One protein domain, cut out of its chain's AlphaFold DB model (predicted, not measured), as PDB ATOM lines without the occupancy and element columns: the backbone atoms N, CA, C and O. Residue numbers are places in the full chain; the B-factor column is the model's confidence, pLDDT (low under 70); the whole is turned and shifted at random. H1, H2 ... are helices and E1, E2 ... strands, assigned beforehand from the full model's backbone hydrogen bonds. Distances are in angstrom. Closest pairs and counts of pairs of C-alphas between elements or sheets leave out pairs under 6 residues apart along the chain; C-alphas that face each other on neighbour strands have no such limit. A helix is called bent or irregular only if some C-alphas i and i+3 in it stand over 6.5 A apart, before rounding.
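AT A GLANCE: This is residues 2 to 98 of the 98 residues of the protein "Unannotated protein" of freshwater metagenome (UniProt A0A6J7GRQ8). A small head, made of the two-stranded hairpin E1 and E2 with the short helices H1 and H4 beside it, sits at one end of an open, loose frame whose long sides are three separate stretches of chain. The long helix H3 runs back toward the head, the long helix H5 leaves it and runs nearly straight despite a bend, and the link from H1 passes beside E1 and on to the short helix H2 at the far end; residues 86 to 98, with the end of H5, stick out. The printed part has 97 residues, with five named helices and two named strands in the order H1, H2, H3, H4, E1, E2, H5; the sheet is antiparallel, in the order E1, E2. The class is mostly helix, and the whole is loose, with a radius of gyration of the C-alphas of 16.0 A and spans of 43 by 27 by 24 A.

IN THESE COORDINATES: Strand E1 is residues 63 to 66, 9.4 A long from first to last C-alpha, and E2 is residues 70 to 73, 10.1 A. H5, residues 74 to 96, was assigned as one helix by its hydrogen bonds but is bent: C-alphas 82 and 85 are 6.8 A apart. Its arm H5a is residues 74 to 82, 11.9 A, and its arm H5b is residues 85 to 96, 16.6 A, ending at C-alpha 96 at (8.078, 9.548, 27.211). H3 is residues 34 to 52, 26.9 A, from C-alpha 34 at (-1.549, -3.451, 28.008). The short helices are H1, residues 2 to 6, beginning at C-alpha 2 at (4.865, -18.039, 48.540), H2, residues 18 to 22, and H4, residues 58 to 61.

HOW THE PARTS SIT: E1 and E2 form a hairpin, antiparallel at 148 degrees, with N 66 and O 70 at 2.7 A and N 64 and O 72 at 3.0 A within hydrogen-bond range. Residues 12 to 13 pair with residues 65 to 66 of E1, parallel. The closest C-alphas of H1 and E1, those of Leu 4 and His 63, are 5.5 A apart. H4 and H5a touch, with the C-alphas of Leu 60 and Ile 74 4.8 A apart. H1 and H4 are close but not clearly touching, at 7.5 A between the C-alphas of Val 5 and Asp 59. The arms H5a and H5b stand at a shallow tilt of 23 degrees. H3 is apart from H5a and H5b, and H2 is apart from H3. In H1, H2, H3, H5a and H5b every O i to N i+4 pair is within hydrogen-bond range; H4 is too short for such a pair.

THE WHOLE: The C-alphas of Pro 8 and Ala 98 are the two farthest apart, at 46.3 A. The printed part has no cut. The links H1 to H2 and H2 to H3 are long, with 11 residues each. Residues 23 to 28 stand free. The mean pLDDT of the printed part is 96.2, and no printed residue is under 70.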
ATOM      1  N   ARG A   2       5.419 -16.723  48.112       93.38
ATOM      2  CA  ARG A   2       4.865 -18.039  48.540       93.38
ATOM      3  C   ARG A   2       5.933 -19.049  48.984       93.38
ATOM      4  O   ARG A   2       5.828 -19.591  50.075       93.38
ATOM      5  N   ARG A   3       6.998 -19.190  48.187       95.50
ATOM      6  CA  ARG A   3       8.179 -19.998  48.519       95.50
ATOM      7  C   ARG A   3       8.807 -19.623  49.861       95.50
ATOM      8  O   ARG A   3       8.937 -20.466  50.732       95.50
ATOM      9  N   LEU A   4       9.129 -18.342  50.048       96.81
ATOM     10  CA  LEU A   4       9.741 -17.836  51.282       96.81
ATOM     11  C   LEU A   4       8.855 -18.078  52.518       96.81
ATOM     12  O   LEU A   4       9.361 -18.354  53.605       96.81
ATOM     13  N   VAL A   5       7.533 -17.991  52.353       97.12
ATOM     14  CA  VAL A   5       6.561 -18.173  53.442       97.12
ATOM     15  C   VAL A   5       6.361 -19.647  53.795       97.12
ATOM     16  O   VAL A   5       6.338 -19.974  54.975       97.12
ATOM     17  N   ALA A   6       6.228 -20.538  52.808       97.25
ATOM     18  CA  ALA A   6       5.703 -21.888  53.039       97.25
ATOM     19  C   ALA A   6       6.695 -23.034  52.786       97.25
ATOM     20  O   ALA A   6       6.557 -24.092  53.393       97.25
ATOM     21  N   GLU A   7       7.676 -22.859  51.901       97.94
ATOM     22  CA  GLU A   7       8.648 -23.916  51.592       97.94
ATOM     23  C   GLU A   7       9.746 -23.985  52.681       97.94
ATOM     24  O   GLU A   7       9.888 -23.043  53.477       97.94
ATOM     25  N   PRO A   8      10.523 -25.088  52.764       98.25
ATOM     26  CA  PRO A   8      11.637 -25.202  53.700       98.25
ATOM     27  C   PRO A   8      12.609 -24.024  53.602       98.25
ATOM     28  O   PRO A   8      12.857 -23.487  52.517       98.25
ATOM     29  N   ILE A   9      13.178 -23.621  54.738       97.94
ATOM     30  CA  ILE A   9      14.126 -22.507  54.767       97.94
ATOM     31  C   ILE A   9      15.331 -22.825  53.868       97.94
ATOM     32  O   ILE A   9      15.825 -23.951  53.857       97.94
ATOM     33  N   GLY A  10      15.774 -21.848  53.076       97.38
ATOM     34  CA  GLY A  10      16.855 -22.049  52.109       97.38
ATOM     35  C   GLY A  10      16.432 -22.689  50.779       97.38
ATOM     36  O   GLY A  10      17.298 -22.947  49.947       97.38
ATOM     37  N   SER A  11      15.130 -22.898  50.532       98.25
ATOM     38  CA  SER A  11      14.635 -23.378  49.229       98.25
ATOM     39  C   SER A  11      15.130 -22.504  48.070       98.25
ATOM     40  O   SER A  11      15.193 -21.273  48.178       98.25
ATOM     41  N   GLN A  12      15.475 -23.141  46.948       98.06
ATOM     42  CA  GLN A  12      16.077 -22.460  45.805       98.06
ATOM     43  C   GLN A  12      15.082 -21.519  45.105       98.06
ATOM     44  O   GLN A  12      13.914 -21.839  44.871       98.06
ATOM     45  N   ILE A  13      15.560 -20.333  44.736       97.12
ATOM     46  CA  ILE A  13      14.846 -19.371  43.899       97.12
ATOM     47  C   ILE A  13      15.599 -19.292  42.576       97.12
ATOM     48  O   ILE A  13      16.704 -18.763  42.512       97.12
ATOM     49  N   GLN A  14      15.008 -19.874  41.539       97.56
ATOM     50  CA  GLN A  14      15.588 -19.897  40.205       97.56
ATOM     51  C   GLN A  14      15.503 -18.503  39.573       97.56
ATOM     52  O   GLN A  14      14.403 -17.966  39.428       97.56
ATOM     53  N   GLY A  15      16.657 -17.944  39.212       95.38
ATOM     54  CA  GLY A  15      16.755 -16.779  38.335       95.38
ATOM     55  C   GLY A  15      16.345 -17.125  36.904       95.38
ATOM     56  O   GLY A  15      16.319 -18.300  36.518       95.38
ATOM     57  N   TYR A  16      15.987 -16.111  36.128       96.00
ATOM     58  CA  TYR A  16      15.543 -16.251  34.744       96.00
ATOM     59  C   TYR A  16      16.061 -15.081  33.904       96.00
ATOM     60  O   TYR A  16      16.328 -14.002  34.426       96.00
ATOM     61  N   ASP A  17      16.179 -15.297  32.595       97.19
ATOM     62  CA  ASP A  17      16.623 -14.270  31.654       97.19
ATOM     63  C   ASP A  17      15.448 -13.369  31.242       97.19
ATOM     64  O   ASP A  17      14.662 -13.696  30.349       97.19
ATOM     65  N   GLU A  18      15.308 -12.232  31.926       94.88
ATOM     66  CA  GLU A  18      14.259 -11.247  31.650       94.88
ATOM     67  C   GLU A  18      14.415 -10.557  30.287       94.88
ATOM     68  O   GLU A  18      13.410 -10.212  29.661       94.88
ATOM     69  N   ASN A  19      15.645 -10.422  29.778       96.19
ATOM     70  CA  ASN A  19      15.901  -9.826  28.466       96.19
ATOM     71  C   ASN A  19      15.445 -10.762  27.348       96.19
ATOM     72  O   ASN A  19      14.819 -10.318  26.383       96.19
ATOM     73  N   ALA A  20      15.701 -12.065  27.494       98.00
ATOM     74  CA  ALA A  20      15.193 -13.067  26.564       98.00
ATOM     75  C   ALA A  20      13.660 -13.088  26.530       98.00
ATOM     76  O   ALA A  20      13.077 -13.288  25.464       98.00
ATOM     77  N   TRP A  21      12.994 -12.861  27.668       97.44
ATOM     78  CA  TRP A  21      11.535 -12.746  27.700       97.44
ATOM     79  C   TRP A  21      11.077 -11.483  26.973       97.44
ATOM     80  O   TRP A  21      10.266 -11.577  26.056       97.44
ATOM     81  N   ALA A  22      11.638 -10.322  27.317       95.06
ATOM     82  CA  ALA A  22      11.280  -9.048  26.696       95.06
ATOM     83  C   ALA A  22      11.457  -9.051  25.164       95.06
ATOM     84  O   ALA A  22      10.666  -8.431  24.456       95.06
ATOM     85  N   ALA A  23      12.458  -9.772  24.649       96.56
ATOM     86  CA  ALA A  23      12.746  -9.876  23.218       96.56
ATOM     87  C   ALA A  23      11.899 -10.922  22.463       96.56
ATOM     88  O   ALA A  23      11.934 -10.961  21.231       96.56
ATOM     89  N   ASN A  24      11.165 -11.801  23.153       97.56
ATOM     90  CA  ASN A  24      10.431 -12.886  22.505       97.56
ATOM     91  C   ASN A  24       9.050 -12.420  22.018       97.56
ATOM     92  O   ASN A  24       8.147 -12.172  22.818       97.56
ATOM     93  N   SER A  25       8.854 -12.376  20.697       96.88
ATOM     94  CA  SER A  25       7.601 -11.912  20.083       96.88
ATOM     95  C   SER A  25       6.378 -12.761  20.437       96.88
ATOM     96  O   SER A  25       5.281 -12.224  20.538       96.88
ATOM     97  N   ILE A  26       6.542 -14.062  20.708       97.69
ATOM     98  CA  ILE A  26       5.428 -14.945  21.094       97.69
ATOM     99  C   ILE A  26       4.824 -14.532  22.444       97.69
ATOM    100  O   ILE A  26       3.643 -14.775  22.686       97.69
ATOM    101  N   LEU A  27       5.603 -13.883  23.319       96.44
ATOM    102  CA  LEU A  27       5.108 -13.366  24.601       96.44
ATOM    103  C   LEU A  27       4.300 -12.067  24.450       96.44
ATOM    104  O   LEU A  27       3.628 -11.656  25.395       96.44
ATOM    105  N   GLY A  28       4.322 -11.447  23.266       96.50
ATOM    106  CA  GLY A  28       3.370 -10.410  22.873       96.50
ATOM    107  C   GLY A  28       3.496  -9.077  23.611       96.50
ATOM    108  O   GLY A  28       2.548  -8.296  23.590       96.50
ATOM    109  N   TYR A  29       4.637  -8.780  24.245       94.12
ATOM    110  CA  TYR A  29       4.830  -7.544  25.023       94.12
ATOM    111  C   TYR A  29       4.639  -6.251  24.213       94.12
ATOM    112  O   TYR A  29       4.284  -5.227  24.791       94.12
ATOM    113  N   THR A  30       4.847  -6.291  22.892       93.94
ATOM    114  CA  THR A  30       4.676  -5.145  21.981       93.94
ATOM    115  C   THR A  30       3.356  -5.155  21.205       93.94
ATOM    116  O   THR A  30       3.082  -4.203  20.483       93.94
ATOM    117  N   GLU A  31       2.560  -6.223  21.305       96.44
ATOM    118  CA  GLU A  31       1.389  -6.455  20.441       96.44
ATOM    119  C   GLU A  31       0.079  -6.602  21.223       96.44
ATOM    120  O   GLU A  31      -0.979  -6.179  20.756       96.44
ATOM    121  N   LEU A  32       0.126  -7.217  22.407       96.75
ATOM    122  CA  LEU A  32      -1.064  -7.503  23.199       96.75
ATOM    123  C   LEU A  32      -1.551  -6.259  23.966       96.75
ATOM    124  O   LEU A  32      -0.740  -5.414  24.349       96.75
ATOM    125  N   PRO A  33      -2.863  -6.164  24.265       97.75
ATOM    126  CA  PRO A  33      -3.414  -5.060  25.049       97.75
ATOM    127  C   PRO A  33      -2.748  -4.939  26.426       97.75
ATOM    128  O   PRO A  33      -2.710  -5.901  27.204       97.75
ATOM    129  N   VAL A  34      -2.252  -3.742  26.746       95.75
ATOM    130  CA  VAL A  34      -1.549  -3.451  28.008       95.75
ATOM    131  C   VAL A  34      -2.460  -3.623  29.229       95.75
ATOM    132  O   VAL A  34      -1.994  -3.955  30.322       95.75
ATOM    133  N   GLU A  35      -3.772  -3.473  29.041       97.88
ATOM    134  CA  GLU A  35      -4.807  -3.617  30.064       97.88
ATOM    135  C   GLU A  35      -4.752  -4.991  30.738       97.88
ATOM    136  O   GLU A  35      -4.943  -5.090  31.952       97.88
ATOM    137  N   ASN A  36      -4.418  -6.043  29.983       96.69
ATOM    138  CA  ASN A  36      -4.281  -7.394  30.524       96.69
ATOM    139  C   ASN A  36      -3.127  -7.472  31.534       96.69
ATOM    140  O   ASN A  36      -3.290  -7.996  32.638       96.69
ATOM    141  N   SER A  37      -1.971  -6.901  31.189       95.38
ATOM    142  CA  SER A  37      -0.796  -6.856  32.066       95.38
ATOM    143  C   SER A  37      -1.054  -6.016  33.319       95.38
ATOM    144  O   SER A  37      -0.675  -6.417  34.421       95.38
ATOM    145  N   ILE A  38      -1.756  -4.885  33.178       96.19
ATOM    146  CA  ILE A  38      -2.157  -4.038  34.309       96.19
ATOM    147  C   ILE A  38      -3.108  -4.797  35.243       96.19
ATOM    148  O   ILE A  38      -2.903  -4.791  36.458       96.19
ATOM    149  N   ALA A  39      -4.109  -5.494  34.699       98.00
ATOM    150  CA  ALA A  39      -5.042  -6.290  35.494       98.00
ATOM    151  C   ALA A  39      -4.315  -7.391  36.285       98.00
ATOM    152  O   ALA A  39      -4.516  -7.514  37.497       98.00
ATOM    153  N   VAL A  40      -3.401  -8.129  35.639       96.94
ATOM    154  CA  VAL A  40      -2.552  -9.134  36.304       96.94
ATOM    155  C   VAL A  40      -1.721  -8.499  37.417       96.94
ATOM    156  O   VAL A  40      -1.684  -9.025  38.534       96.94
ATOM    157  N   TYR A  41      -1.085  -7.356  37.149       95.38
ATOM    158  CA  TYR A  41      -0.292  -6.640  38.142       95.38
ATOM    159  C   TYR A  41      -1.129  -6.280  39.377       95.38
ATOM    160  O   TYR A  41      -0.730  -6.605  40.498       95.38
ATOM    161  N   VAL A  42      -2.312  -5.684  39.189       96.69
ATOM    162  CA  VAL A  42      -3.226  -5.340  40.290       96.69
ATOM    163  C   VAL A  42      -3.603  -6.584  41.093       96.69
ATOM    164  O   VAL A  42      -3.435  -6.599  42.314       96.69
ATOM    165  N   SER A  43      -4.051  -7.657  40.433       97.81
ATOM    166  CA  SER A  43      -4.468  -8.885  41.120       97.81
ATOM    167  C   SER A  43      -3.334  -9.525  41.927       97.81
ATOM    168  O   SER A  43      -3.534  -9.902  43.085       97.81
ATOM    169  N   VAL A  44      -2.125  -9.614  41.363       95.56
ATOM    170  CA  VAL A  44      -0.965 -10.207  42.049       95.56
ATOM    171  C   VAL A  44      -0.526  -9.357  43.243       95.56
ATOM    172  O   VAL A  44      -0.153  -9.911  44.283       95.56
ATOM    173  N   ARG A  45      -0.583  -8.022  43.137       94.75
ATOM    174  CA  ARG A  45      -0.233  -7.121  44.246       94.75
ATOM    175  C   ARG A  45      -1.248  -7.188  45.379       94.75
ATOM    176  O   ARG A  45      -0.823  -7.309  46.527       94.75
ATOM    177  N   THR A  46      -2.542  -7.222  45.070       96.69
ATOM    178  CA  THR A  46      -3.600  -7.427  46.072       96.69
ATOM    179  C   THR A  46      -3.403  -8.744  46.818       96.69
ATOM    180  O   THR A  46      -3.287  -8.746  48.041       96.69
ATOM    181  N   ALA A  47      -3.235  -9.853  46.092       96.12
ATOM    182  CA  ALA A  47      -3.013 -11.160  46.709       96.12
ATOM    183  C   ALA A  47      -1.717 -11.216  47.542       96.12
ATOM    184  O   ALA A  47      -1.660 -11.876  48.579       96.12
ATOM    185  N   SER A  48      -0.663 -10.516  47.109       95.12
ATOM    186  CA  SER A  48       0.583 -10.421  47.878       95.12
ATOM    187  C   SER A  48       0.381  -9.643  49.180       95.12
ATOM    188  O   SER A  48       0.886 -10.068  50.217       95.12
ATOM    189  N   LEU A  49      -0.376  -8.541  49.153       95.69
ATOM    190  CA  LEU A  49      -0.674  -7.733  50.338       95.69
ATOM    191  C   LEU A  49      -1.447  -8.528  51.399       95.69
ATOM    192  O   LEU A  49      -1.141  -8.409  52.585       95.69
ATOM    193  N   ASP A  50      -2.398  -9.368  50.989       97.12
ATOM    194  CA  ASP A  50      -3.151 -10.228  51.913       97.12
ATOM    195  C   ASP A  50      -2.255 -11.218  52.664       97.12
ATOM    196  O   ASP A  50      -2.516 -11.527  53.828       97.12
ATOM    197  N   ILE A  51      -1.182 -11.696  52.024       96.44
ATOM    198  CA  ILE A  51      -0.159 -12.524  52.673       96.44
ATOM    199  C   ILE A  51       0.671 -11.666  53.628       96.44
ATOM    200  O   ILE A  51       0.852 -12.046  54.780       96.44
ATOM    201  N   VAL A  52       1.140 -10.496  53.180       96.06
ATOM    202  CA  VAL A  52       1.988  -9.599  53.988       96.06
ATOM    203  C   VAL A  52       1.312  -9.196  55.293       96.06
ATOM    204  O   VAL A  52       1.951  -9.231  56.339       96.06
ATOM    205  N   LYS A  53       0.011  -8.891  55.261       97.06
ATOM    206  CA  LYS A  53      -0.777  -8.536  56.455       97.06
ATOM    207  C   LYS A  53      -0.854  -9.642  57.513       97.06
ATOM    208  O   LYS A  53      -1.261  -9.365  58.637       97.06
ATOM    209  N   ARG A  54      -0.520 -10.886  57.160       97.44
ATOM    210  CA  ARG A  54      -0.558 -12.052  58.056       97.44
ATOM    211  C   ARG A  54       0.812 -12.411  58.626       97.44
ATOM    212  O   ARG A  54       0.872 -13.259  59.509       97.44
ATOM    213  N   LEU A  55       1.888 -11.818  58.110       97.75
ATOM    214  CA  LEU A  55       3.245 -12.095  58.571       97.75
ATOM    215  C   LEU A  55       3.493 -11.466  59.941       97.75
ATOM    216  O   LEU A  55       3.057 -10.350  60.225       97.75
ATOM    217  N   THR A  56       4.256 -12.170  60.768       98.12
ATOM    218  CA  THR A  56       4.856 -11.626  61.986       98.12
ATOM    219  C   THR A  56       6.228 -11.020  61.683       98.12
ATOM    220  O   THR A  56       6.804 -11.243  60.618       98.12
ATOM    221  N   LEU A  57       6.797 -10.271  62.633       97.69
ATOM    222  CA  LEU A  57       8.155  -9.735  62.479       97.69
ATOM    223  C   LEU A  57       9.209 -10.844  62.363       97.69
ATOM    224  O   LEU A  57      10.151 -10.697  61.591       97.69
ATOM    225  N   THR A  58       9.034 -11.968  63.062       97.88
ATOM    226  CA  THR A  58       9.943 -13.119  62.966       97.88
ATOM    227  C   THR A  58       9.905 -13.762  61.579       97.88
ATOM    228  O   THR A  58      10.935 -14.204  61.074       97.88
ATOM    229  N   ASP A  59       8.751 -13.753  60.904       98.25
ATOM    230  CA  ASP A  59       8.650 -14.291  59.542       98.25
ATOM    231  C   ASP A  59       9.522 -13.524  58.540       98.25
ATOM    232  O   ASP A  59       9.929 -14.092  57.527       98.25
ATOM    233  N   LEU A  60       9.864 -12.261  58.820       97.94
ATOM    234  CA  LEU A  60      10.696 -11.444  57.935       97.94
ATOM    235  C   LEU A  60      12.103 -12.028  57.718       97.94
ATOM    236  O   LEU A  60      12.711 -11.766  56.679       97.94
ATOM    237  N   GLU A  61      12.594 -12.847  58.654       98.19
ATOM    238  CA  GLU A  61      13.905 -13.510  58.591       98.19
ATOM    239  C   GLU A  61      13.903 -14.800  57.753       98.19
ATOM    240  O   GLU A  61      14.967 -15.322  57.384       98.19
ATOM    241  N   ARG A  62      12.715 -15.327  57.419       98.44
ATOM    242  CA  ARG A  62      12.596 -16.479  56.521       98.44
ATOM    243  C   ARG A  62      13.222 -16.142  55.175       98.44
ATOM    244  O   ARG A  62      13.084 -15.028  54.670       98.44
ATOM    245  N   HIS A  63      13.916 -17.110  54.586       98.56
ATOM    246  CA  HIS A  63      14.710 -16.879  53.386       98.56
ATOM    247  C   HIS A  63      14.743 -18.082  52.446       98.56
ATOM    248  O   HIS A  63      14.518 -19.224  52.852       98.56
ATOM    249  N   GLY A  64      15.077 -17.795  51.192       98.38
ATOM    250  CA  GLY A  64      15.453 -18.769  50.174       98.38
ATOM    251  C   GLY A  64      16.829 -18.447  49.594       98.38
ATOM    252  O   GLY A  64      17.439 -17.434  49.948       98.38
ATOM    253  N   MET A  65      17.304 -19.306  48.695       98.38
ATOM    254  CA  MET A  65      18.603 -19.170  48.030       98.38
ATOM    255  C   MET A  65      18.409 -18.873  46.545       98.38
ATOM    256  O   MET A  65      18.106 -19.770  45.759       98.38
ATOM    257  N   HIS A  66      18.560 -17.610  46.159       97.62
ATOM    258  CA  HIS A  66      18.541 -17.186  44.764       97.62
ATOM    259  C   HIS A  66      19.789 -17.672  44.033       97.62
ATOM    260  O   HIS A  66      20.899 -17.490  44.534       97.62
ATOM    261  N   THR A  67      19.619 -18.234  42.838       97.81
ATOM    262  CA  THR A  67      20.732 -18.781  42.041       97.81
ATOM    263  C   THR A  67      21.781 -17.732  41.676       97.81
ATOM    264  O   THR A  67      22.944 -18.074  41.517       97.81
ATOM    265  N   GLU A  68      21.386 -16.460  41.595       96.19
ATOM    266  CA  GLU A  68      22.289 -15.347  41.247       96.19
ATOM    267  C   GLU A  68      22.647 -14.443  42.437       96.19
ATOM    268  O   GLU A  68      23.749 -13.914  42.506       96.19
ATOM    269  N   ARG A  69      21.720 -14.246  43.387       94.75
ATOM    270  CA  ARG A  69      21.862 -13.258  44.476       94.75
ATOM    271  C   ARG A  69      22.259 -13.892  45.809       94.75
ATOM    272  O   ARG A  69      22.535 -13.179  46.768       94.75
ATOM    273  N   GLY A  70      22.257 -15.222  45.897       96.94
ATOM    274  CA  GLY A  70      22.439 -15.933  47.156       96.94
ATOM    275  C   GLY A  70      21.226 -15.784  48.076       96.94
ATOM    276  O   GLY A  70      20.079 -15.860  47.636       96.94
ATOM    277  N   LYS A  71      21.461 -15.621  49.378       98.00
ATOM    278  CA  LYS A  71      20.394 -15.568  50.386       98.00
ATOM    279  C   LYS A  71      19.484 -14.351  50.172       98.00
ATOM    280  O   LYS A  71      19.963 -13.224  50.155       98.00
ATOM    281  N   VAL A  72      18.172 -14.580  50.096       97.94
ATOM    282  CA  VAL A  72      17.147 -13.523  50.010       97.94
ATOM    283  C   VAL A  72      16.089 -13.752  51.083       97.94
ATOM    284  O   VAL A  72      15.425 -14.795  51.084       97.94
ATOM    285  N   THR A  73      15.929 -12.789  51.995       98.31
ATOM    286  CA  THR A  73      14.912 -12.833  53.061       98.31
ATOM    287  C   THR A  73      13.556 -12.296  52.592       98.31
ATOM    288  O   THR A  73      13.449 -11.664  51.537       98.31
ATOM    289  N   ILE A  74      12.499 -12.503  53.382       98.12
ATOM    290  CA  ILE A  74      11.213 -11.828  53.158       98.12
ATOM    291  C   ILE A  74      11.359 -10.307  53.313       98.12
ATOM    292  O   ILE A  74      10.765  -9.572  52.524       98.12
ATOM    293  N   ALA A  75      12.167  -9.824  54.264       98.06
ATOM    294  CA  ALA A  75      12.447  -8.393  54.405       98.06
ATOM    295  C   ALA A  75      13.077  -7.793  53.135       98.06
ATOM    296  O   ALA A  75      12.636  -6.740  52.667       98.06
ATOM    297  N   ASP A  76      14.063  -8.479  52.548       97.25
ATOM    298  CA  ASP A  76      14.687  -8.053  51.290       97.25
ATOM    299  C   ASP A  76      13.681  -8.092  50.142       97.25
ATOM    300  O   ASP A  76      13.561  -7.124  49.395       97.25
ATOM    301  N   TRP A  77      12.884  -9.164  50.052       96.06
ATOM    302  CA  TRP A  77      11.831  -9.270  49.046       96.06
ATOM    303  C   TRP A  77      10.854  -8.093  49.132       96.06
ATOM    304  O   TRP A  77      10.544  -7.502  48.106       96.06
ATOM    305  N   LEU A  78      10.395  -7.717  50.332       96.31
ATOM    306  CA  LEU A  78       9.478  -6.585  50.523       96.31
ATOM    307  C   LEU A  78      10.102  -5.248  50.118       96.31
ATOM    308  O   LEU A  78       9.441  -4.443  49.457       96.31
ATOM    309  N   ARG A  79      11.366  -5.017  50.491       95.19
ATOM    310  CA  ARG A  79      12.108  -3.809  50.113       95.19
ATOM    311  C   ARG A  79      12.204  -3.701  48.592       95.19
ATOM    312  O   ARG A  79      11.745  -2.715  48.021       95.19
ATOM    313  N   ASP A  80      12.706  -4.744  47.944       93.75
ATOM    314  CA  ASP A  80      12.936  -4.763  46.501       93.75
ATOM    315  C   ASP A  80      11.612  -4.675  45.727       93.75
ATOM    316  O   ASP A  80      11.426  -3.794  44.888       93.75
ATOM    317  N   TYR A  81      10.635  -5.533  46.041       91.44
ATOM    318  CA  TYR A  81       9.383  -5.615  45.280       91.44
ATOM    319  C   TYR A  81       8.454  -4.420  45.477       91.44
ATOM    320  O   TYR A  81       7.533  -4.261  44.668       91.44
ATOM    321  N   SER A  82       8.630  -3.627  46.534       92.31
ATOM    322  CA  SER A  82       7.877  -2.382  46.716       92.31
ATOM    323  C   SER A  82       8.475  -1.222  45.916       92.31
ATOM    324  O   SER A  82       7.723  -0.360  45.460       92.31
ATOM    325  N   ASN A  83       9.790  -1.218  45.685       94.44
ATOM    326  CA  ASN A  83      10.467  -0.201  44.879       94.44
ATOM    327  C   ASN A  83      10.407  -0.507  43.381       94.44
ATOM    328  O   ASN A  83      10.114   0.387  42.595       94.44
ATOM    329  N   HIS A  84      10.543  -1.776  43.001       93.81
ATOM    330  CA  HIS A  84      10.660  -2.206  41.606       93.81
ATOM    331  C   HIS A  84       9.601  -1.623  40.642       93.81
ATOM    332  O   HIS A  84       9.964  -1.120  39.580       93.81
ATOM    333  N   PRO A  85       8.289  -1.593  40.969       92.44
ATOM    334  CA  PRO A  85       7.300  -0.986  40.074       92.44
ATOM    335  C   PRO A  85       7.458   0.530  39.922       92.44
ATOM    336  O   PRO A  85       7.119   1.070  38.875       92.44
ATOM    337  N   ARG A  86       7.954   1.216  40.959       93.75
ATOM    338  CA  ARG A  86       8.224   2.659  40.913       93.75
ATOM    339  C   ARG A  86       9.420   2.951  40.018       93.75
ATOM    340  O   ARG A  86       9.363   3.893  39.237       93.75
ATOM    341  N   ASP A  87      10.449   2.112  40.089       96.19
ATOM    342  CA  ASP A  87      11.626   2.231  39.229       96.19
ATOM    343  C   ASP A  87      11.234   2.082  37.754       96.19
ATOM    344  O   ASP A  87      11.605   2.918  36.930       96.19
ATOM    345  N   HIS A  88      10.399   1.090  37.425       94.75
ATOM    346  CA  HIS A  88       9.871   0.930  36.067       94.75
ATOM    347  C   HIS A  88       8.934   2.059  35.636       94.75
ATOM    348  O   HIS A  88       9.024   2.510  34.498       94.75
ATOM    349  N   ALA A  89       8.065   2.558  36.521       94.06
ATOM    350  CA  ALA A  89       7.253   3.733  36.212       94.06
ATOM    351  C   ALA A  89       8.144   4.934  35.855       94.06
ATOM    352  O   ALA A  89       7.937   5.570  34.824       94.06
ATOM    353  N   GLY A  90       9.210   5.167  36.627       96.81
ATOM    354  CA  GLY A  90      10.194   6.206  36.330       96.81
ATOM    355  C   GLY A  90      10.958   5.975  35.019       96.81
ATOM    356  O   GLY A  90      11.314   6.939  34.346       96.81
ATOM    357  N   GLN A  91      11.211   4.725  34.620       94.88
ATOM    358  CA  GLN A  91      11.782   4.411  33.301       94.88
ATOM    359  C   GLN A  91      10.817   4.775  32.164       94.88
ATOM    360  O   GLN A  91      11.243   5.387  31.187       94.88
ATOM    361  N   ILE A  92       9.527   4.455  32.308       94.25
ATOM    362  CA  ILE A  92       8.486   4.791  31.324       94.25
ATOM    363  C   ILE A  92       8.347   6.310  31.193       94.25
ATOM    364  O   ILE A  92       8.378   6.838  30.085       94.25
ATOM    365  N   GLU A  93       8.250   7.025  32.314       96.75
ATOM    366  CA  GLU A  93       8.170   8.489  32.318       96.75
ATOM    367  C   GLU A  93       9.381   9.124  31.631       96.75
ATOM    368  O   GLU A  93       9.226  10.050  30.838       96.75
ATOM    369  N   LYS A  94      10.593   8.620  31.888       96.50
ATOM    370  CA  LYS A  94      11.801   9.097  31.203       96.50
ATOM    371  C   LYS A  94      11.746   8.838  29.702       96.50
ATOM    372  O   LYS A  94      12.111   9.726  28.947       96.50
ATOM    373  N   ALA A  95      11.281   7.665  29.277       94.19
ATOM    374  CA  ALA A  95      11.171   7.323  27.861       94.19
ATOM    375  C   ALA A  95      10.145   8.194  27.114       94.19
ATOM    376  O   ALA A  95      10.341   8.479  25.940       94.19
ATOM    377  N   LEU A  96       9.077   8.637  27.786       93.50
ATOM    378  CA  LEU A  96       8.078   9.548  27.211       93.50
ATOM    379  C   LEU A  96       8.560  11.003  27.116       93.50
ATOM    380  O   LEU A  96       8.020  11.769  26.322       93.50
ATOM    381  N   ASN A  97       9.534  11.386  27.943       91.62
ATOM    382  CA  ASN A  97      10.071  12.746  28.026       91.62
ATOM    383  C   ASN A  97      11.442  12.911  27.336       91.62
ATOM    384  O   ASN A  97      12.040  13.984  27.448       91.62
ATOM    385  N   ALA A  98      11.961  11.855  26.706       77.44
ATOM    386  CA  ALA A  98      13.230  11.842  25.976       77.44
ATOM    387  C   ALA A  98      13.028  12.222  24.504       77.44
ATOM    388  O   ALA A  98      13.932  12.898  23.962       77.44
TER     389      ALA A  98